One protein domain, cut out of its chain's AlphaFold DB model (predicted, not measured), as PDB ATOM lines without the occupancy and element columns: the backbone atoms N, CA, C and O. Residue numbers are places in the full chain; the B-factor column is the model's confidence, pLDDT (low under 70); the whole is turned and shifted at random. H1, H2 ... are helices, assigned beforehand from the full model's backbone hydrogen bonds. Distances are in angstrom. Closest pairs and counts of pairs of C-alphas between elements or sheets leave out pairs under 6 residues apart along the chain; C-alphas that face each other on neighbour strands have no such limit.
ATOM      1  N   VAL A  20     -72.583  24.652 -20.458       91.50
ATOM      2  CA  VAL A  20     -73.794  25.417 -20.153       91.50
ATOM      3  C   VAL A  20     -74.785  24.582 -19.339       91.50
ATOM      4  O   VAL A  20     -75.298  25.081 -18.340       91.50
ATOM      5  N   ASP A  21     -75.006  23.314 -19.692       90.12
ATOM      6  CA  ASP A  21     -75.901  22.418 -18.945       90.12
ATOM      7  C   ASP A  21     -75.394  22.160 -17.530       90.12
ATOM      8  O   ASP A  21     -76.136  22.326 -16.559       90.12
ATOM      9  N   LYS A  22     -74.097  21.868 -17.395       90.25
ATOM     10  CA  LYS A  22     -73.454  21.692 -16.086       90.25
ATOM     11  C   LYS A  22     -73.579  22.940 -15.220       90.25
ATOM     12  O   LYS A  22     -73.874  22.842 -14.031       90.25
ATOM     13  N   ALA A  23     -73.376  24.117 -15.814       91.00
ATOM     14  CA  ALA A  23     -73.550  25.385 -15.119       91.00
ATOM     15  C   ALA A  23     -74.990  25.570 -14.622       91.00
ATOM     16  O   ALA A  23     -75.192  25.901 -13.456       91.00
ATOM     17  N   ILE A  24     -75.982  25.333 -15.484       90.19
ATOM     18  CA  ILE A  24     -77.399  25.492 -15.142       90.19
ATOM     19  C   ILE A  24     -77.809  24.533 -14.023       90.19
ATOM     20  O   ILE A  24     -78.459  24.960 -13.069       90.19
ATOM     21  N   LEU A  25     -77.437  23.255 -14.126       88.38
ATOM     22  CA  LEU A  25     -77.792  22.234 -13.139       88.38
ATOM     23  C   LEU A  25     -77.221  22.560 -11.759       88.38
ATOM     24  O   LEU A  25     -77.954  22.536 -10.771       88.38
ATOM     25  N   GLU A  26     -75.941  22.923 -11.693       88.88
ATOM     26  CA  GLU A  26     -75.291  23.266 -10.429       88.88
ATOM     27  C   GLU A  26     -75.926  24.505  -9.781       88.88
ATOM     28  O   GLU A  26     -76.302  24.473  -8.607       88.88
ATOM     29  N   ILE A  27     -76.115  25.581 -10.553       89.25
ATOM     30  CA  ILE A  27     -76.706  26.828 -10.050       89.25
ATOM     31  C   ILE A  27     -78.136  26.585  -9.560       89.25
ATOM     32  O   ILE A  27     -78.514  27.074  -8.496       89.25
ATOM     33  N   ARG A  28     -78.936  25.802 -10.294       85.12
ATOM     34  CA  ARG A  28     -80.295  25.434  -9.866       85.12
ATOM     35  C   ARG A  28     -80.302  24.641  -8.561       85.12
ATOM     36  O   ARG A  28     -81.219  24.829  -7.763       85.12
ATOM     37  N   GLY A  29     -79.280  23.818  -8.320       83.12
ATOM     38  CA  GLY A  29     -79.060  23.171  -7.027       83.12
ATOM     39  C   GLY A  29     -78.977  24.193  -5.891       83.12
ATOM     40  O   GLY A  29     -79.757  24.118  -4.944       83.12
ATOM     41  N   TYR A  30     -78.121  25.208  -6.039       81.56
ATOM     42  CA  TYR A  30     -77.983  26.284  -5.051       81.56
ATOM     43  C   TYR A  30     -79.251  27.128  -4.887       81.56
ATOM     44  O   TYR A  30     -79.596  27.472  -3.762       81.56
ATOM     45  N   ILE A  31     -79.971  27.436  -5.973       77.94
ATOM     46  CA  ILE A  31     -81.246  28.173  -5.904       77.94
ATOM     47  C   ILE A  31     -82.255  27.413  -5.040       77.94
ATOM     48  O   ILE A  31     -82.878  28.001  -4.159       77.94
ATOM     49  N   LYS A  32     -82.390  26.101  -5.259       73.19
ATOM     50  CA  LYS A  32     -83.309  25.260  -4.487       73.19
ATOM     51  C   LYS A  32     -82.926  25.234  -3.005       73.19
ATOM     52  O   LYS A  32     -83.783  25.406  -2.143       73.19
ATOM     53  N   THR A  33     -81.637  25.072  -2.706       68.31
ATOM     54  CA  THR A  33     -81.137  25.119  -1.326       68.31
ATOM     55  C   THR A  33     -81.365  26.487  -0.680       68.31
ATOM     56  O   THR A  33     -81.763  26.548   0.481       68.31
ATOM     57  N   GLU A  34     -81.180  27.585  -1.422       66.38
ATOM     58  CA  GLU A  34     -81.488  28.935  -0.945       66.38
ATOM     59  C   GLU A  34     -82.976  29.104  -0.616       66.38
ATOM     60  O   GLU A  34     -83.293  29.615   0.455       66.38
ATOM     61  N   GLU A  35     -83.885  28.667  -1.493       66.12
ATOM     62  CA  GLU A  35     -85.339  28.715  -1.262       66.12
ATOM     63  C   GLU A  35     -85.727  27.992   0.037       66.12
ATOM     64  O   GLU A  35     -86.550  28.484   0.815       66.12
ATOM     65  N   ASP A  36     -85.094  26.852   0.315       59.53
ATOM     66  CA  ASP A  36     -85.315  26.096   1.548       59.53
ATOM     67  C   ASP A  36     -84.645  26.735   2.776       59.53
ATOM     68  O   ASP A  36     -85.177  26.644   3.886       59.53
ATOM     69  N   SER A  37     -83.515  27.426   2.597       56.16
ATOM     70  CA  SER A  37     -82.833  28.183   3.660       56.16
ATOM     71  C   SER A  37     -83.547  29.491   4.023       56.16
ATOM     72  O   SER A  37     -83.566  29.881   5.189       56.16
ATOM     73  N   TYR A  38     -84.209  30.135   3.056       51.56
ATOM     74  CA  TYR A  38     -84.980  31.362   3.256       51.56
ATOM     75  C   TYR A  38     -86.147  31.127   4.222       51.56
ATOM     76  O   TYR A  38     -86.409  31.943   5.109       51.56
ATOM     77  N   LYS A  39     -86.765  29.940   4.146       54.38
ATOM     78  CA  LYS A  39     -87.762  29.466   5.121       54.38
ATOM     79  C   LYS A  39     -87.197  29.324   6.547       54.38
ATOM     80  O   LYS A  39     -87.976  29.229   7.487       54.38
ATOM     81  N   LYS A  40     -85.866  29.307   6.715       48.28
ATOM     82  CA  LYS A  40     -85.138  29.115   7.986       48.28
ATOM     83  C   LYS A  40     -84.389  30.371   8.486       48.28
ATOM     84  O   LYS A  40     -83.616  30.267   9.431       48.28
ATOM     85  N   HIS A  41     -84.633  31.550   7.899       47.78
ATOM     86  CA  HIS A  41     -84.130  32.871   8.345       47.78
ATOM     87  C   HIS A  41     -82.599  33.089   8.380       47.78
ATOM     88  O   HIS A  41     -82.138  34.055   8.986       47.78
ATOM     89  N   GLN A  42     -81.796  32.279   7.689       52.44
ATOM     90  CA  GLN A  42     -80.362  32.550   7.518       52.44
ATOM     91  C   GLN A  42     -80.097  33.054   6.096       52.44
ATOM     92  O   GLN A  42     -80.045  32.274   5.150       52.44
ATOM     93  N   GLU A  43     -79.945  34.367   5.914       53.59
ATOM     94  CA  GLU A  43     -79.405  34.881   4.654       53.59
ATOM     95  C   GLU A  43     -77.903  34.603   4.594       53.59
ATOM     96  O   GLU A  43     -77.148  35.259   5.303       53.59
ATOM     97  N   THR A  44     -77.458  33.759   3.658       67.19
ATOM     98  CA  THR A  44     -76.180  33.985   2.963       67.19
ATOM     99  C   THR A  44     -76.267  33.480   1.523       67.19
ATOM    100  O   THR A  44     -75.824  32.379   1.209       67.19
ATOM    101  N   GLY A  45     -76.777  34.305   0.603       79.25
ATOM    102  CA  GLY A  45     -76.806  33.972  -0.830       79.25
ATOM    103  C   GLY A  45     -75.438  33.936  -1.537       79.25
ATOM    104  O   GLY A  45     -75.329  34.076  -2.758       79.25
ATOM    105  N   ILE A  46     -74.367  33.828  -0.745       84.25
ATOM    106  CA  ILE A  46     -72.971  33.865  -1.172       84.25
ATOM    107  C   ILE A  46     -72.638  32.645  -2.020       84.25
ATOM    108  O   ILE A  46     -71.991  32.805  -3.045       84.25
ATOM    109  N   ASP A  47     -73.111  31.454  -1.656       85.25
ATOM    110  CA  ASP A  47     -72.786  30.237  -2.408       85.25
ATOM    111  C   ASP A  47     -73.369  30.267  -3.825       85.25
ATOM    112  O   ASP A  47     -72.679  29.958  -4.799       85.25
ATOM    113  N   LEU A  48     -74.597  30.769  -3.968       87.38
ATOM    114  CA  LEU A  48     -75.200  31.014  -5.271       87.38
ATOM    115  C   LEU A  48     -74.437  32.076  -6.066       87.38
ATOM    116  O   LEU A  48     -74.181  31.882  -7.256       87.38
ATOM    117  N   LEU A  49     -74.042  33.186  -5.429       89.50
ATOM    118  CA  LEU A  49     -73.225  34.212  -6.082       89.50
ATOM    119  C   LEU A  49     -71.886  33.634  -6.560       89.50
ATOM    120  O   LEU A  49     -71.485  33.900  -7.693       89.50
ATOM    121  N   VAL A  50     -71.213  32.837  -5.726       89.44
ATOM    122  CA  VAL A  50     -69.935  32.192  -6.047       89.44
ATOM    123  C   VAL A  50     -70.096  31.258  -7.240       89.44
ATOM    124  O   VAL A  50     -69.356  31.409  -8.215       89.44
ATOM    125  N   SER A  51     -71.096  30.372  -7.218       89.50
ATOM    126  CA  SER A  51     -71.363  29.460  -8.336       89.50
ATOM    127  C   SER A  51     -71.672  30.236  -9.623       89.50
ATOM    128  O   SER A  51     -71.047  29.998 -10.659       89.50
ATOM    129  N   LEU A  52     -72.532  31.262  -9.563       90.62
ATOM    130  CA  LEU A  52     -72.823  32.125 -10.713       90.62
ATOM    131  C   LEU A  52     -71.558  32.785 -11.287       90.62
ATOM    132  O   LEU A  52     -71.376  32.791 -12.507       90.62
ATOM    133  N   CYS A  53     -70.681  33.329 -10.437       90.62
ATOM    134  CA  CYS A  53     -69.432  33.964 -10.867       90.62
ATOM    135  C   CYS A  53     -68.494  32.953 -11.541       90.62
ATOM    136  O   CYS A  53     -68.035  33.187 -12.663       90.62
ATOM    137  N   GLN A  54     -68.260  31.810 -10.895       89.81
ATOM    138  CA  GLN A  54     -67.358  30.765 -11.382       89.81
ATOM    139  C   GLN A  54     -67.837  30.168 -12.706       89.81
ATOM    140  O   GLN A  54     -67.064  30.080 -13.663       89.81
ATOM    141  N   LYS A  55     -69.123  29.820 -12.818       90.69
ATOM    142  CA  LYS A  55     -69.687  29.289 -14.065       90.69
ATOM    143  C   LYS A  55     -69.700  30.320 -15.180       90.69
ATOM    144  O   LYS A  55     -69.361  29.994 -16.315       90.69
ATOM    145  N   THR A  56     -70.011  31.578 -14.870       90.56
ATOM    146  CA  THR A  56     -69.925  32.657 -15.864       90.56
ATOM    147  C   THR A  56     -68.497  32.806 -16.388       90.56
ATOM    148  O   THR A  56     -68.310  32.959 -17.595       90.56
ATOM    149  N   ALA A  57     -67.485  32.734 -15.520       88.25
ATOM    150  CA  ALA A  57     -66.081  32.779 -15.925       88.25
ATOM    151  C   ALA A  57     -65.673  31.574 -16.787       88.25
ATOM    152  O   ALA A  57     -65.013  31.751 -17.809       88.25
ATOM    153  N   GLN A  58     -66.113  30.365 -16.430       88.31
ATOM    154  CA  GLN A  58     -65.887  29.167 -17.246       88.31
ATOM    155  C   GLN A  58     -66.505  29.313 -18.643       88.31
ATOM    156  O   GLN A  58     -65.838  29.058 -19.644       88.31
ATOM    157  N   ILE A  59     -67.742  29.809 -18.730       91.31
ATOM    158  CA  ILE A  59     -68.421  30.062 -20.008       91.31
ATOM    159  C   ILE A  59     -67.695  31.150 -20.810       91.31
ATOM    160  O   ILE A  59     -67.513  30.990 -22.012       91.31
ATOM    161  N   LYS A  60     -67.222  32.236 -20.173       88.44
ATOM    162  CA  LYS A  60     -66.478  33.324 -20.845       88.44
ATOM    163  C   LYS A  60     -65.273  32.813 -21.654       88.44
ATOM    164  O   LYS A  60     -64.985  33.388 -22.709       88.44
ATOM    165  N   LYS A  61     -64.620  31.739 -21.188       88.56
ATOM    166  CA  LYS A  61     -63.447  31.103 -21.815       88.56
ATOM    167  C   LYS A  61     -63.779  30.232 -23.042       88.56
ATOM    168  O   LYS A  61     -62.860  29.806 -23.727       88.56
ATOM    169  N   SER A  62     -65.057  29.980 -23.349       89.94
ATOM    170  CA  SER A  62     -65.489  29.159 -24.494       89.94
ATOM    171  C   SER A  62     -66.465  29.915 -25.400       89.94
ATOM    172  O   SER A  62     -67.582  30.243 -24.999       89.94
ATOM    173  N   ASP A  63     -66.071  30.184 -26.649       92.19
ATOM    174  CA  ASP A  63     -66.934  30.854 -27.637       92.19
ATOM    175  C   ASP A  63     -68.207  30.063 -27.940       92.19
ATOM    176  O   ASP A  63     -69.297  30.641 -27.997       92.19
ATOM    177  N   THR A  64     -68.087  28.739 -28.037       92.88
ATOM    178  CA  THR A  64     -69.222  27.832 -28.227       92.88
ATOM    179  C   THR A  64     -70.217  27.946 -27.075       92.88
ATOM    180  O   THR A  64     -71.400  28.181 -27.314       92.88
ATOM    181  N   ALA A  65     -69.744  27.891 -25.824       92.88
ATOM    182  CA  ALA A  65     -70.612  28.007 -24.651       92.88
ATOM    183  C   ALA A  65     -71.272  29.396 -24.554       92.88
ATOM    184  O   ALA A  65     -72.446  29.509 -24.197       92.88
ATOM    185  N   LYS A  66     -70.548  30.471 -24.906       93.50
ATOM    186  CA  LYS A  66     -71.111  31.834 -24.963       93.50
ATOM    187  C   LYS A  66     -72.256  31.937 -25.969       93.50
ATOM    188  O   LYS A  66     -73.265  32.584 -25.673       93.50
ATOM    189  N   LYS A  67     -72.090  31.339 -27.154       93.88
ATOM    190  CA  LYS A  67     -73.109  31.330 -28.209       93.88
ATOM    191  C   LYS A  67     -74.341  30.539 -27.772       93.88
ATOM    192  O   LYS A  67     -75.439  31.087 -27.803       93.88
ATOM    193  N   GLU A  68     -74.140  29.325 -27.273       94.19
ATOM    194  CA  GLU A  68     -75.213  28.451 -26.796       94.19
ATOM    195  C   GLU A  68     -76.035  29.109 -25.677       94.19
ATOM    196  O   GLU A  68     -77.263  29.180 -25.743       94.19
ATOM    197  N   LEU A  69     -75.368  29.681 -24.667       93.31
ATOM    198  CA  LEU A  69     -76.054  30.372 -23.577       93.31
ATOM    199  C   LEU A  69     -76.890  31.560 -24.086       93.31
ATOM    200  O   LEU A  69     -77.981  31.828 -23.578       93.31
ATOM    201  N   LYS A  70     -76.381  32.297 -25.083       91.69
ATOM    202  CA  LYS A  70     -77.103  33.416 -25.703       91.69
ATOM    203  C   LYS A  70     -78.358  32.940 -26.430       91.69
ATOM    204  O   LYS A  70     -79.389  33.597 -26.307       91.69
ATOM    205  N   GLU A  71     -78.276  31.841 -27.167       90.69
ATOM    206  CA  GLU A  71     -79.410  31.255 -27.888       90.69
ATOM    207  C   GLU A  71     -80.506  30.813 -26.912       90.69
ATOM    208  O   GLU A  71     -81.625  31.322 -27.000       90.69
ATOM    209  N   ARG A  72     -80.154  30.028 -25.886       88.88
ATOM    210  CA  ARG A  72     -81.095  29.577 -24.844       88.88
ATOM    211  C   ARG A  72     -81.780  30.736 -24.118       88.88
ATOM    212  O   ARG A  72     -82.997  30.748 -23.948       88.88
ATOM    213  N   ALA A  73     -81.012  31.751 -23.712       87.25
ATOM    214  CA  ALA A  73     -81.581  32.927 -23.055       87.25
ATOM    215  C   ALA A  73     -82.581  33.657 -23.970       87.25
ATOM    216  O   ALA A  73     -83.654  34.054 -23.517       87.25
ATOM    217  N   ASN A  74     -82.262  33.799 -25.260       84.94
ATOM    218  CA  ASN A  74     -83.144  34.441 -26.234       84.94
ATOM    219  C   ASN A  74     -84.420  33.633 -26.498       84.94
ATOM    220  O   ASN A  74     -85.481  34.229 -26.672       84.94
ATOM    221  N   GLU A  75     -84.343  32.302 -26.531       85.62
ATOM    222  CA  GLU A  75     -85.514  31.430 -26.676       85.62
ATOM    223  C   GLU A  75     -86.482  31.589 -25.507       85.62
ATOM    224  O   GLU A  75     -87.680  31.782 -25.722       85.62
ATOM    225  N   ILE A  76     -85.970  31.595 -24.271       80.38
ATOM    226  CA  ILE A  76     -86.791  31.877 -23.088       80.38
ATOM    227  C   ILE A  76     -87.395  33.281 -23.204       80.38
ATOM    228  O   ILE A  76     -88.604  33.428 -23.078       80.38
ATOM    229  N   ILE A  77     -86.599  34.316 -23.515       78.12
ATOM    230  CA  ILE A  77     -87.105  35.694 -23.670       78.12
ATOM    231  C   ILE A  77     -88.257  35.757 -24.682       78.12
ATOM    232  O   ILE A  77     -89.299  36.342 -24.378       78.12
ATOM    233  N   LYS A  78     -88.098  35.141 -25.860       79.06
ATOM    234  CA  LYS A  78     -89.127  35.102 -26.911       79.06
ATOM    235  C   LYS A  78     -90.419  34.442 -26.433       79.06
ATOM    236  O   LYS A  78     -91.488  34.964 -26.723       79.06
ATOM    237  N   ARG A  79     -90.330  33.329 -25.696       76.75
ATOM    238  CA  ARG A  79     -91.508  32.612 -25.176       76.75
ATOM    239  C   ARG A  79     -92.318  33.450 -24.183       76.75
ATOM    240  O   ARG A  79     -93.535  33.312 -24.113       76.75
ATOM    241  N   VAL A  80     -91.655  34.322 -23.425       71.31
ATOM    242  CA  VAL A  80     -92.249  34.944 -22.227       71.31
ATOM    243  C   VAL A  80     -92.648  36.403 -22.440       71.31
ATOM    244  O   VAL A  80     -93.465  36.946 -21.697       71.31
ATOM    245  N   THR A  81     -92.122  37.053 -23.480       67.50
ATOM    246  CA  THR A  81     -92.524  38.415 -23.844       67.50
ATOM    247  C   THR A  81     -93.735  38.409 -24.767       67.50
ATOM    248  O   THR A  81     -93.612  38.237 -25.972       67.50
ATOM    249  N   LYS A  82     -94.924  38.651 -24.197       58.06
ATOM    250  CA  LYS A  82     -96.188  38.703 -24.955       58.06
ATOM    251  C   LYS A  82     -96.450  40.044 -25.672       58.06
ATOM    252  O   LYS A  82     -97.144  40.037 -26.677       58.06
ATOM    253  N   ASN A  83     -95.864  41.169 -25.224       53.84
ATOM    254  CA  ASN A  83     -96.264  42.533 -25.646       53.84
ATOM    255  C   ASN A  83     -95.106  43.480 -26.066       53.84
ATOM    256  O   ASN A  83     -95.098  44.664 -25.736       53.84
ATOM    257  N   GLY A  84     -94.108  42.988 -26.807       51.44
ATOM    258  CA  GLY A  84     -93.287  43.857 -27.675       51.44
ATOM    259  C   GLY A  84     -92.107  44.634 -27.065       51.44
ATOM    260  O   GLY A  84     -91.425  45.342 -27.802       51.44
ATOM    261  N   LYS A  85     -91.782  44.487 -25.772       57.19
ATOM    262  CA  LYS A  85     -90.492  44.964 -25.222       57.19
ATOM    263  C   LYS A  85     -89.700  43.811 -24.617       57.19
ATOM    264  O   LYS A  85     -90.049  43.301 -23.556       57.19
ATOM    265  N   GLN A  86     -88.629  43.408 -25.301       63.41
ATOM    266  CA  GLN A  86     -87.706  42.387 -24.809       63.41
ATOM    267  C   GLN A  86     -86.782  42.959 -23.725       63.41
ATOM    268  O   GLN A  86     -86.208  44.033 -23.927       63.41
ATOM    269  N   PRO A  87     -86.608  42.276 -22.578       65.88
ATOM    270  CA  PRO A  87     -85.606  42.667 -21.601       65.88
ATOM    271  C   PRO A  87     -84.208  42.561 -22.213       65.88
ATOM    272  O   PRO A  87     -83.847  41.572 -22.852       65.88
ATOM    273  N   VAL A  88     -83.398  43.587 -21.978       65.06
ATOM    274  CA  VAL A  88     -82.016  43.633 -22.452       65.06
ATOM    275  C   VAL A  88     -81.140  42.777 -21.531       65.06
ATOM    276  O   VAL A  88     -80.893  43.128 -20.377       65.06
ATOM    277  N   CYS A  89     -80.651  41.646 -22.037       71.25
ATOM    278  CA  CYS A  89     -79.742  40.737 -21.330       71.25
ATOM    279  C   CYS A  89     -78.345  40.765 -21.972       71.25
ATOM    280  O   CYS A  89     -77.922  39.812 -22.627       71.25
ATOM    281  N   ASN A  90     -77.609  41.871 -21.809       67.69
ATOM    282  CA  ASN A  90     -76.365  42.103 -22.558       67.69
ATOM    283  C   ASN A  90     -75.156  41.306 -22.046       67.69
ATOM    284  O   ASN A  90     -74.392  40.788 -22.861       67.69
ATOM    285  N   SER A  91     -74.997  41.116 -20.734       83.62
ATOM    286  CA  SER A  91     -73.840  40.397 -20.178       83.62
ATOM    287  C   SER A  91     -74.062  38.880 -20.093       83.62
ATOM    288  O   SER A  91     -75.197  38.404 -20.060       83.62
ATOM    289  N   LEU A  92     -72.970  38.106 -20.061       86.31
ATOM    290  CA  LEU A  92     -73.021  36.646 -19.891       86.31
ATOM    291  C   LEU A  92     -73.601  36.239 -18.535       86.31
ATOM    292  O   LEU A  92     -74.429  35.337 -18.493       86.31
ATOM    293  N   PHE A  93     -73.249  36.957 -17.464       88.00
ATOM    294  CA  PHE A  93     -73.825  36.731 -16.136       88.00
ATOM    295  C   PHE A  93     -75.350  36.865 -16.165       88.00
ATOM    296  O   PHE A  93     -76.060  35.987 -15.690       88.00
ATOM    297  N   LEU A  94     -75.871  37.933 -16.787       82.25
ATOM    298  CA  LEU A  94     -77.315  38.151 -16.887       82.25
ATOM    299  C   LEU A  94     -78.008  37.067 -17.712       82.25
ATOM    300  O   LEU A  94     -79.124  36.695 -17.370       82.25
ATOM    301  N   LYS A  95     -77.367  36.554 -18.768       87.50
ATOM    302  CA  LYS A  95     -77.899  35.430 -19.551       87.50
ATOM    303  C   LYS A  95     -77.946  34.146 -18.721       87.50
ATOM    304  O   LYS A  95     -78.981  33.491 -18.704       87.50
ATOM    305  N   LEU A  96     -76.867  33.818 -18.005       89.38
ATOM    306  CA  LEU A  96     -76.805  32.632 -17.148       89.38
ATOM    307  C   LEU A  96     -77.839  32.705 -16.027       89.38
ATOM    308  O   LEU A  96     -78.629  31.783 -15.854       89.38
ATOM    309  N   PHE A  97     -77.889  33.841 -15.334       85.06
ATOM    310  CA  PHE A  97     -78.887  34.119 -14.310       85.06
ATOM    311  C   PHE A  97     -80.309  33.987 -14.872       85.06
ATOM    312  O   PHE A  97     -81.157  33.339 -14.272       85.06
ATOM    313  N   TYR A  98     -80.575  34.541 -16.057       80.25
ATOM    314  CA  TYR A  98     -81.892  34.439 -16.679       80.25
ATOM    315  C   TYR A  98     -82.304  32.983 -16.919       80.25
ATOM    316  O   TYR A  98     -83.403  32.601 -16.548       80.25
ATOM    317  N   VAL A  99     -81.420  32.147 -17.463       86.31
ATOM    318  CA  VAL A  99     -81.731  30.730 -17.721       86.31
ATOM    319  C   VAL A  99     -81.892  29.921 -16.424       86.31
ATOM    320  O   VAL A  99     -82.737  29.029 -16.342       86.31
ATOM    321  N   CYS A 100     -81.091  30.216 -15.396       85.25
ATOM    322  CA  CYS A 100     -81.106  29.442 -14.155       85.25
ATOM    323  C   CYS A 100     -82.330  29.738 -13.283       85.25
ATOM    324  O   CYS A 100     -82.893  28.808 -12.711       85.25
ATOM    325  N   PHE A 101     -82.732  31.009 -13.193       77.56
ATOM    326  CA  PHE A 101     -83.804  31.466 -12.301       77.56
ATOM    327  C   PHE A 101     -85.169  31.551 -12.980       77.56
ATOM    328  O   PHE A 101     -86.174  31.703 -12.294       77.56
ATOM    329  N   TYR A 102     -85.227  31.472 -14.309       73.00
ATOM    330  CA  TYR A 102     -86.500  31.372 -15.001       73.00
ATOM    331  C   TYR A 102     -87.009  29.925 -14.925       73.00
ATOM    332  O   TYR A 102     -86.386  29.016 -15.483       73.00
ATOM    333  N   ARG A 103     -88.125  29.706 -14.218       61.44
ATOM    334  CA  ARG A 103     -88.880  28.446 -14.275       61.44
ATOM    335  C   ARG A 103     -89.794  28.486 -15.500       61.44
ATOM    336  O   ARG A 103     -90.535  29.449 -15.681       61.44
ATOM    337  N   ASP A 104     -89.721  27.458 -16.347       54.97
ATOM    338  CA  ASP A 104     -90.570  27.338 -17.548       54.97
ATOM    339  C   ASP A 104     -92.066  27.202 -17.175       54.97
ATOM    340  O   ASP A 104     -92.952  27.478 -17.984       54.97
ATOM    341  N   ASP A 105     -92.346  26.860 -15.919       50.44
ATOM    342  CA  ASP A 105     -93.659  26.555 -15.371       50.44
ATOM    343  C   ASP A 105     -94.320  27.826 -14.792       50.44
ATOM    344  O   ASP A 105     -94.393  28.042 -13.586       50.44
ATOM    345  N   ASN A 106     -94.826  28.686 -15.681       46.56
ATOM    346  CA  ASN A 106     -95.892  29.670 -15.414       46.56
ATOM    347  C   ASN A 106     -95.695  30.724 -14.302       46.56
ATOM    348  O   ASN A 106     -96.674  31.381 -13.938       46.56
ATOM    349  N   GLU A 107     -94.485  30.989 -13.806       45.78
ATOM    350  CA  GLU A 107     -94.272  32.217 -13.033       45.78
ATOM    351  C   GLU A 107     -94.401  33.412 -13.983       45.78
ATOM    352  O   GLU A 107     -93.563  33.670 -14.852       45.78
ATOM    353  N   SER A 108     -95.518  34.128 -13.863       45.06
ATOM    354  CA  SER A 108     -95.692  35.398 -14.542       45.06
ATOM    355  C   SER A 108     -94.533  36.309 -14.154       45.06
ATOM    356  O   SER A 108     -94.140  36.372 -12.991       45.06
ATOM    357  N   VAL A 109     -93.990  37.046 -15.129       47.69
ATOM    358  CA  VAL A 109     -93.050  38.156 -14.902       47.69
ATOM    359  C   VAL A 109     -93.807  39.283 -14.183       47.69
ATOM    360  O   VAL A 109     -94.042  40.356 -14.729       47.69
ATOM    361  N   THR A 110     -94.295  39.029 -12.975       42.69
ATOM    362  CA  THR A 110     -95.103  39.955 -12.196       42.69
ATOM    363  C   THR A 110     -94.308  40.407 -10.990       42.69
ATOM    364  O   THR A 110     -94.259  39.759  -9.952       42.69
ATOM    365  N   SER A 111     -93.786  41.620 -11.162       44.44
ATOM    366  CA  SER A 111     -93.540  42.636 -10.139       44.44
ATOM    367  C   SER A 111     -92.252  42.532  -9.309       44.44
ATOM    368  O   SER A 111     -91.956  41.534  -8.667       44.44
ATOM    369  N   ASN A 112     -91.497  43.637  -9.355       44.84
ATOM    370  CA  ASN A 112     -90.519  44.214  -8.418       44.84
ATOM    371  C   ASN A 112     -89.548  43.335  -7.598       44.84
ATOM    372  O   ASN A 112     -88.382  43.705  -7.497       44.84
ATOM    373  N   ALA A 113     -89.944  42.207  -7.017       39.72
ATOM    374  CA  ALA A 113     -89.054  41.369  -6.209       39.72
ATOM    375  C   ALA A 113     -88.038  40.601  -7.075       39.72
ATOM    376  O   ALA A 113     -86.841  40.583  -6.775       39.72
ATOM    377  N   PHE A 114     -88.484  40.044  -8.208       50.91
ATOM    378  CA  PHE A 114     -87.604  39.358  -9.165       50.91
ATOM    379  C   PHE A 114     -86.569  40.319  -9.779       50.91
ATOM    380  O   PHE A 114     -85.399  39.970  -9.949       50.91
ATOM    381  N   SER A 115     -86.965  41.570 -10.052       60.84
ATOM    382  CA  SER A 115     -86.046  42.603 -10.541       60.84
ATOM    383  C   SER A 115     -85.078  43.088  -9.456       60.84
ATOM    384  O   SER A 115     -83.909  43.313  -9.767       60.84
ATOM    385  N   GLN A 116     -85.513  43.184  -8.195       62.19
ATOM    386  CA  GLN A 116     -84.645  43.532  -7.065       62.19
ATOM    387  C   GLN A 116     -83.594  42.452  -6.794       62.19
ATOM    388  O   GLN A 116     -82.411  42.781  -6.764       62.19
ATOM    389  N   LYS A 117     -83.967  41.163  -6.697       70.00
ATOM    390  CA  LYS A 117     -82.991  40.069  -6.502       70.00
ATOM    391  C   LYS A 117     -81.978  40.028  -7.652       70.00
ATOM    392  O   LYS A 117     -80.775  39.962  -7.410       70.00
ATOM    393  N   LYS A 118     -82.439  40.180  -8.901       70.88
ATOM    394  CA  LYS A 118     -81.564  40.283 -10.081       70.88
ATOM    395  C   LYS A 118     -80.580  41.449  -9.966       70.88
ATOM    396  O   LYS A 118     -79.399  41.267 -10.246       70.88
ATOM    397  N   MET A 119     -81.045  42.625  -9.547       70.12
ATOM    398  CA  MET A 119     -80.190  43.800  -9.371       70.12
ATOM    399  C   MET A 119     -79.162  43.595  -8.253       70.12
ATOM    400  O   MET A 119     -77.992  43.923  -8.435       70.12
ATOM    401  N   THR A 120     -79.567  43.001  -7.128       76.69
ATOM    402  CA  THR A 120     -78.683  42.713  -5.992       76.69
ATOM    403  C   THR A 120     -77.538  41.789  -6.396       76.69
ATOM    404  O   THR A 120     -76.374  42.140  -6.205       76.69
ATOM    405  N   TYR A 121     -77.841  40.650  -7.027       81.88
ATOM    406  CA  TYR A 121     -76.808  39.712  -7.478       81.88
ATOM    407  C   TYR A 121     -75.978  40.273  -8.629       81.88
ATOM    408  O   TYR A 121     -74.781  40.013  -8.691       81.88
ATOM    409  N   TYR A 122     -76.575  41.061  -9.525       79.62
ATOM    410  CA  TYR A 122     -75.829  41.697 -10.606       79.62
ATOM    411  C   TYR A 122     -74.813  42.715 -10.080       79.62
ATOM    412  O   TYR A 122     -73.653  42.668 -10.474       79.62
ATOM    413  N   ASN A 123     -75.202  43.587  -9.150       79.94
ATOM    414  CA  ASN A 123     -74.278  44.549  -8.549       79.94
ATOM    415  C   ASN A 123     -73.215  43.860  -7.686       79.94
ATOM    416  O   ASN A 123     -72.049  44.243  -7.743       79.94
ATOM    417  N   ALA A 124     -73.585  42.811  -6.945       84.31
ATOM    418  CA  ALA A 124     -72.620  41.996  -6.214       84.31
ATOM    419  C   ALA A 124     -71.619  41.326  -7.170       84.31
ATOM    420  O   ALA A 124     -70.415  41.362  -6.927       84.31
ATOM    421  N   TYR A 125     -72.088  40.799  -8.305       86.19
ATOM    422  CA  TYR A 125     -71.217  40.301  -9.367       86.19
ATOM    423  C   TYR A 125     -70.291  41.396  -9.905       86.19
ATOM    424  O   TYR A 125     -69.102  41.148 -10.039       86.19
ATOM    425  N   LEU A 126     -70.792  42.605 -10.183       82.50
ATOM    426  CA  LEU A 126     -69.957  43.705 -10.680       82.50
ATOM    427  C   LEU A 126     -68.875  44.121  -9.680       82.50
ATOM    428  O   LEU A 126     -67.768  44.451 -10.100       82.50
ATOM    429  N   TYR A 127     -69.174  44.104  -8.381       85.75
ATOM    430  CA  TYR A 127     -68.158  44.289  -7.348       85.75
ATOM    431  C   TYR A 127     -67.091  43.198  -7.440       85.75
ATOM    432  O   TYR A 127     -65.906  43.504  -7.566       85.75
ATOM    433  N   CYS A 128     -67.510  41.931  -7.454       87.06
ATOM    434  CA  CYS A 128     -66.587  40.805  -7.504       87.06
ATOM    435  C   CYS A 128     -65.744  40.802  -8.794       87.06
ATOM    436  O   CYS A 128     -64.544  40.570  -8.734       87.06
ATOM    437  N   ASP A 129     -66.340  41.077  -9.954       83.94
ATOM    438  CA  ASP A 129     -65.663  41.132 -11.260       83.94
ATOM    439  C   ASP A 129     -64.624  42.258 -11.298       83.94
ATOM    440  O   ASP A 129     -63.524  42.067 -11.801       83.94
ATOM    441  N   ARG A 130     -64.911  43.408 -10.678       82.12
ATOM    442  CA  ARG A 130     -63.938  44.504 -10.563       82.12
ATOM    443  C   ARG A 130     -62.801  44.188  -9.600       82.12
ATOM    444  O   ARG A 130     -61.656  44.492  -9.912       82.12
ATOM    445  N   LYS A 131     -63.122  43.638  -8.428       85.06
ATOM    446  CA  LYS A 131     -62.140  43.421  -7.359       85.06
ATOM    447  C   LYS A 131     -61.282  42.175  -7.595       85.06
ATOM    448  O   LYS A 131     -60.100  42.200  -7.287       85.06
ATOM    449  N   TYR A 132     -61.859  41.117  -8.167       83.62
ATOM    450  CA  TYR A 132     -61.226  39.797  -8.289       83.62
ATOM    451  C   TYR A 132     -61.194  39.241  -9.726       83.62
ATOM    452  O   TYR A 132     -60.691  38.139  -9.940       83.62
ATOM    453  N   GLY A 133     -61.762  39.938 -10.720       71.12
ATOM    454  CA  GLY A 133     -61.927  39.409 -12.084       71.12
ATOM    455  C   GLY A 133     -60.696  39.504 -12.992       71.12
ATOM    456  O   GLY A 133     -60.684  38.847 -14.029       71.12
ATOM    457  N   ASN A 134     -59.668  40.269 -12.610       67.50
ATOM    458  CA  ASN A 134     -58.434  40.442 -13.395       67.50
ATOM    459  C   ASN A 134     -57.370  39.357 -13.141       67.50
ATOM    460  O   ASN A 134     -56.298  39.412 -13.734       67.50
ATOM    461  N   GLU A 135     -57.630  38.391 -12.261       61.16
ATOM    462  CA  GLU A 135     -56.704  37.288 -11.993       61.16
ATOM    463  C   GLU A 135     -56.950  36.118 -12.968       61.16
ATOM    464  O   GLU A 135     -58.100  35.768 -13.245       61.16
ATOM    465  N   ASP A 136     -55.886  35.464 -13.457       52.94
ATOM    466  CA  ASP A 136     -55.954  34.307 -14.382       52.94
ATOM    467  C   ASP A 136     -56.833  33.150 -13.851       52.94
ATOM    468  O   ASP A 136     -57.444  32.375 -14.605       52.94
ATOM    469  N   SER A 137     -56.960  33.080 -12.525       57.91
ATOM    470  CA  SER A 137     -57.811  32.184 -11.744       57.91
ATOM    471  C   SER A 137     -59.172  32.808 -11.397       57.91
ATOM    472  O   SER A 137     -59.696  32.558 -10.317       57.91
ATOM    473  N   SER A 138     -59.750  33.640 -12.276       64.75
ATOM    474  CA  SER A 138     -60.933  34.464 -11.977       64.75
ATOM    475  C   SER A 138     -62.004  33.711 -11.168       64.75
ATOM    476  O   SER A 138     -62.564  32.716 -11.637       64.75
ATOM    477  N   PHE A 139     -62.289  34.198  -9.959       81.00
ATOM    478  CA  PHE A 139     -63.238  33.634  -8.986       81.00
ATOM    479  C   PHE A 139     -62.918  32.252  -8.380       81.00
ATOM    480  O   PHE A 139     -63.728  31.730  -7.601       81.00
ATOM    481  N   SER A 140     -61.752  31.666  -8.652       78.25
ATOM    482  CA  SER A 140     -61.215  30.583  -7.822       78.25
ATOM    483  C   SER A 140     -61.066  31.087  -6.389       78.25
ATOM    484  O   SER A 140     -60.605  32.206  -6.161       78.25
ATOM    485  N   ASN A 141     -61.525  30.284  -5.430       83.44
ATOM    486  CA  ASN A 141     -61.525  30.613  -4.003       83.44
ATOM    487  C   ASN A 141     -62.242  31.934  -3.658       83.44
ATOM    488  O   ASN A 141     -61.986  32.526  -2.614       83.44
ATOM    489  N   LEU A 142     -63.178  32.401  -4.502       88.81
ATOM    490  CA  LEU A 142     -63.934  33.635  -4.250       88.81
ATOM    491  C   LEU A 142     -64.600  33.628  -2.867       88.81
ATOM    492  O   LEU A 142     -64.645  34.662  -2.213       88.81
ATOM    493  N   LYS A 143     -65.093  32.471  -2.415       88.44
ATOM    494  CA  LYS A 143     -65.708  32.335  -1.091       88.44
ATOM    495  C   LYS A 143     -64.729  32.675   0.037       88.44
ATOM    496  O   LYS A 143     -65.092  33.456   0.907       88.44
ATOM    497  N   GLU A 144     -63.507  32.146  -0.016       88.06
ATOM    498  CA  GLU A 144     -62.442  32.427   0.959       88.06
ATOM    499  C   GLU A 144     -62.056  33.908   0.913       88.06
ATOM    500  O   GLU A 144     -62.108  34.587   1.930       88.06
ATOM    501  N   LYS A 145     -61.829  34.461  -0.288       89.06
ATOM    502  CA  LYS A 145     -61.508  35.890  -0.463       89.06
ATOM    503  C   LYS A 145     -62.579  36.815   0.125       89.06
ATOM    504  O   LYS A 145     -62.263  37.820   0.754       89.06
ATOM    505  N   LEU A 146     -63.858  36.487  -0.081       88.12
ATOM    506  CA  LEU A 146     -64.969  37.238   0.504       88.12
ATOM    507  C   LEU A 146     -64.980  37.121   2.034       88.12
ATOM    508  O   LEU A 146     -65.224  38.117   2.711       88.12
ATOM    509  N   GLN A 147     -64.699  35.937   2.580       86.62
ATOM    510  CA  GLN A 147     -64.609  35.720   4.025       86.62
ATOM    511  C   GLN A 147     -63.450  36.501   4.653       86.62
ATOM    512  O   GLN A 147     -63.669  37.162   5.669       86.62
ATOM    513  N   ASP A 148     -62.275  36.502   4.023       87.94
ATOM    514  CA  ASP A 148     -61.094  37.256   4.464       87.94
ATOM    515  C   ASP A 148     -61.357  38.770   4.474       87.94
ATOM    516  O   ASP A 148     -60.947  39.482   5.389       87.94
ATOM    517  N   ASP A 149     -62.137  39.261   3.507       84.50
ATOM    518  CA  ASP A 149     -62.614  40.648   3.452       84.50
ATOM    519  C   ASP A 149     -63.761  40.948   4.452       84.50
ATOM    520  O   ASP A 149     -64.335  42.044   4.461       84.50
ATOM    521  N   GLY A 150     -64.153  39.981   5.288       82.81
ATOM    522  CA  GLY A 150     -65.245  40.107   6.255       82.81
ATOM    523  C   GLY A 150     -66.631  40.216   5.609       82.81
ATOM    524  O   GLY A 150     -67.556  40.793   6.194       82.81
ATOM    525  N   ILE A 151     -66.797  39.725   4.382       83.56
ATOM    526  CA  ILE A 151     -68.032  39.801   3.600       83.56
ATOM    527  C   ILE A 151     -68.801  38.488   3.723       83.56
ATOM    528  O   ILE A 151     -68.438  37.465   3.151       83.56
ATOM    529  N   THR A 152     -69.922  38.541   4.436       77.69
ATOM    530  CA  THR A 152     -70.728  37.355   4.753       77.69
ATOM    531  C   THR A 152     -72.061  37.294   4.007       77.69
ATOM    532  O   THR A 152     -72.717  36.259   4.033       77.69
ATOM    533  N   SER A 153     -72.480  38.359   3.309       81.62
ATOM    534  CA  SER A 153     -73.766  38.392   2.597       81.62
ATOM    535  C   SER A 153     -73.710  39.132   1.258       81.62
ATOM    536  O   SER A 153     -72.948  40.081   1.066       81.62
ATOM    537  N   VAL A 154     -74.570  38.715   0.319       79.75
ATOM    538  CA  VAL A 154     -74.722  39.361  -1.002       79.75
ATOM    539  C   VAL A 154     -75.230  40.795  -0.853       79.75
ATOM    540  O   VAL A 154     -74.833  41.682  -1.605       79.75
ATOM    541  N   ARG A 155     -76.075  41.052   0.151       75.31
ATOM    542  CA  ARG A 155     -76.563  42.397   0.457       75.31
ATOM    543  C   ARG A 155     -75.422  43.347   0.823       75.31
ATOM    544  O   ARG A 155     -75.369  44.448   0.284       75.31
ATOM    545  N   LYS A 156     -74.468  42.898   1.649       77.38
ATOM    546  CA  LYS A 156     -73.276  43.685   1.995       77.38
ATOM    547  C   LYS A 156     -72.454  44.034   0.748       77.38
ATOM    548  O   LYS A 156     -72.012  45.169   0.610       77.38
ATOM    549  N   LEU A 157     -72.309  43.098  -0.197       77.38
ATOM    550  CA  LEU A 157     -71.648  43.355  -1.487       77.38
ATOM    551  C   LEU A 157     -72.380  44.396  -2.335       77.38
ATOM    552  O   LEU A 157     -71.751  45.295  -2.886       77.38
ATOM    553  N   TYR A 158     -73.705  44.289  -2.431       73.12
ATOM    554  CA  TYR A 158     -74.529  45.275  -3.127       73.12
ATOM    555  C   TYR A 158     -74.362  46.679  -2.527       73.12
ATOM    556  O   TYR A 158     -74.202  47.650  -3.267       73.12
ATOM    557  N   GLU A 159     -74.376  46.794  -1.198       72.06
ATOM    558  CA  GLU A 159     -74.220  48.069  -0.493       72.06
ATOM    559  C   GLU A 159     -72.823  48.670  -0.713       72.06
ATOM    560  O   GLU A 159     -72.715  49.862  -1.014       72.06
ATOM    561  N   LEU A 160     -71.767  47.848  -0.657       76.44
ATOM    562  CA  LEU A 160     -70.396  48.261  -0.981       76.44
ATOM    563  C   LEU A 160     -70.286  48.764  -2.425       76.44
ATOM    564  O   LEU A 160     -69.768  49.856  -2.652       76.44
ATOM    565  N   TYR A 161     -70.838  48.022  -3.388       74.06
ATOM    566  CA  TYR A 161     -70.859  48.437  -4.791       74.06
ATOM    567  C   TYR A 161     -71.573  49.776  -4.992       74.06
ATOM    568  O   TYR A 161     -71.049  50.672  -5.655       74.06
ATOM    569  N   SER A 162     -72.768  49.930  -4.413       71.75
ATOM    570  CA  SER A 162     -73.552  51.165  -4.495       71.75
ATOM    571  C   SER A 162     -72.804  52.352  -3.885       71.75
ATOM    572  O   SER A 162     -72.835  53.449  -4.448       71.75
ATOM    573  N   LYS A 163     -72.094  52.139  -2.769       74.94
ATOM    574  CA  LYS A 163     -71.267  53.167  -2.128       74.94
ATOM    575  C   LYS A 163     -70.080  53.560  -3.007       74.94
ATOM    576  O   LYS A 163     -69.943  54.736  -3.323       74.94
ATOM    577  N   GLU A 164     -69.297  52.594  -3.490       71.25
ATOM    578  CA  GLU A 164     -68.176  52.861  -4.402       71.25
ATOM    579  C   GLU A 164     -68.617  53.573  -5.683       71.25
ATOM    580  O   GLU A 164     -67.920  54.451  -6.189       71.25
ATOM    581  N   TYR A 165     -69.768  53.189  -6.235       65.00
ATOM    582  CA  TYR A 165     -70.322  53.828  -7.423       65.00
ATOM    583  C   TYR A 165     -70.775  55.266  -7.136       65.00
ATOM    584  O   TYR A 165     -70.571  56.154  -7.962       65.00
ATOM    585  N   SER A 166     -71.373  55.517  -5.969       65.50
ATOM    586  CA  SER A 166     -71.747  56.863  -5.521       65.50
ATOM    587  C   SER A 166     -70.521  57.751  -5.320       65.50
ATOM    588  O   SER A 166     -70.494  58.878  -5.811       65.50
ATOM    589  N   ASP A 167     -69.482  57.236  -4.666       64.44
ATOM    590  CA  ASP A 167     -68.279  58.003  -4.349       64.44
ATOM    591  C   ASP A 167     -67.457  58.318  -5.610       64.44
ATOM    592  O   ASP A 167     -67.046  59.461  -5.787       64.44
ATOM    593  N   ARG A 168     -67.358  57.388  -6.574       59.56
ATOM    594  CA  ARG A 168     -66.764  57.676  -7.896       59.56
ATOM    595  C   ARG A 168     -67.565  58.701  -8.696       59.56
ATOM    596  O   ARG A 168     -66.983  59.587  -9.305       59.56
ATOM    597  N   ASN A 169     -68.899  58.633  -8.662       55.19
ATOM    598  CA  ASN A 169     -69.731  59.661  -9.292       55.19
ATOM    599  C   ASN A 169     -69.563  61.031  -8.622       55.19
ATOM    600  O   ASN A 169     -69.691  62.048  -9.298       55.19
ATOM    601  N   LYS A 170     -69.303  61.090  -7.311       53.91
ATOM    602  CA  LYS A 170     -68.967  62.346  -6.628       53.91
ATOM    603  C   LYS A 170     -67.587  62.847  -7.043       53.91
ATOM    604  O   LYS A 170     -67.475  64.025  -7.355       53.91
ATOM    605  N   GLU A 171     -66.578  61.979  -7.114       50.28
ATOM    606  CA  GLU A 171     -65.235  62.347  -7.586       50.28
ATOM    607  C   GLU A 171     -65.247  62.851  -9.037       50.28
ATOM    608  O   GLU A 171     -64.690  63.914  -9.324       50.28
ATOM    609  N   ASP A 172     -65.962  62.170  -9.936       43.62
ATOM    610  CA  ASP A 172     -66.143  62.612 -11.324       43.62
ATOM    611  C   ASP A 172     -66.915  63.935 -11.405       43.62
ATOM    612  O   ASP A 172     -66.549  64.798 -12.200       43.62
ATOM    613  N   ARG A 173     -67.910  64.161 -10.534       40.06
ATOM    614  CA  ARG A 173     -68.603  65.458 -10.402       40.06
ATOM    615  C   ARG A 173     -67.720  66.566  -9.822       40.06
ATOM    616  O   ARG A 173     -67.983  67.731 -10.091       40.06
ATOM    617  N   THR A 174     -66.702  66.236  -9.028       47.50
ATOM    618  CA  THR A 174     -65.739  67.227  -8.511       47.50
ATOM    619  C   THR A 174     -64.616  67.545  -9.498       47.50
ATOM    620  O   THR A 174     -64.137  68.674  -9.504       47.50
ATOM    621  N   LYS A 175     -64.215  66.597 -10.360       38.03
ATOM    622  CA  LYS A 175     -63.234  66.827 -11.441       38.03
ATOM    623  C   LYS A 175     -63.851  67.474 -12.677       38.03
ATOM    624  O   LYS A 175     -63.217  68.307 -13.315       38.03
ATOM    625  N   TYR A 176     -65.090  67.113 -12.986       36.03
ATOM    626  CA  TYR A 176     -65.906  67.722 -14.022       36.03
ATOM    627  C   TYR A 176     -67.232  68.084 -13.367       36.03
ATOM    628  O   TYR A 176     -68.091  67.205 -13.245       36.03
TER     629      TYR A 176
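AT A GLANCE: This is residues 20 to 176 of the 228 residues of an uncharacterized protein of Acetobacter sp. CAG:977 (UniProt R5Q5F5). A body of crossed helices has one arm: the longest helix, H7, packs with its first part on H5, and residues 166 to 176, of which 166 to 175 belong to H7, stick out from the body. In that body H1 and H2 lie side by side as a hairpin, H4 packs across them between H3 and H5, and short H6 packs near the start of H2. The printed part has 157 residues, seven named helices and no named strand, all helix by class. It is compact, with a radius of gyration of the C-alphas of 16.5 A, and spans 45 by 39 by 36 A.

IN THESE COORDINATES: H7, residues 154 to 175, is 31.5 A long and ends at C-alpha 175 (-63.234, 66.827, -11.441). H5 is residues 113 to 132, 27.9 A. H1, residues 20 to 38, 26.6 A, begins at C-alpha 20 (-73.794, 25.417, -20.153). H2 is residues 46 to 60, 20.7 A; H3 residues 63 to 80, 26.2 A; H4 residues 92 to 101; H6 residues 142 to 148.

HOW THE PARTS SIT: H7, with residues 154 to 162 alone, touches residues 120 to 127 of H5 at a steep tilt of 68 degrees; C-alphas 124 and 158 are closest, 4.9 A. H2 is the hub, touching five helices. Its hairpin with H1 has a shallow tilt of 11 degrees, opposite ways, closest C-alphas 30 and 48 at 5.5 A. H3 and H4 touch, closest C-alphas 73 and 95 at 5.7 A. H6 touches residues 46 to 50 of H2, closest C-alphas 50 and 142 at 6.4 A. H1 and H7 are apart. In the seven helices every O i to N i+4 pair is within hydrogen-bond range.

THE WHOLE: C-alphas 105 and 175 are farthest apart, 50.6 A. The printed part has no cut. The links H3 to H4 and H4 to H5 are long. Mean pLDDT of the printed part is 74.3; 52 residues are under 70, among them 103 to 116 and 165 to 176.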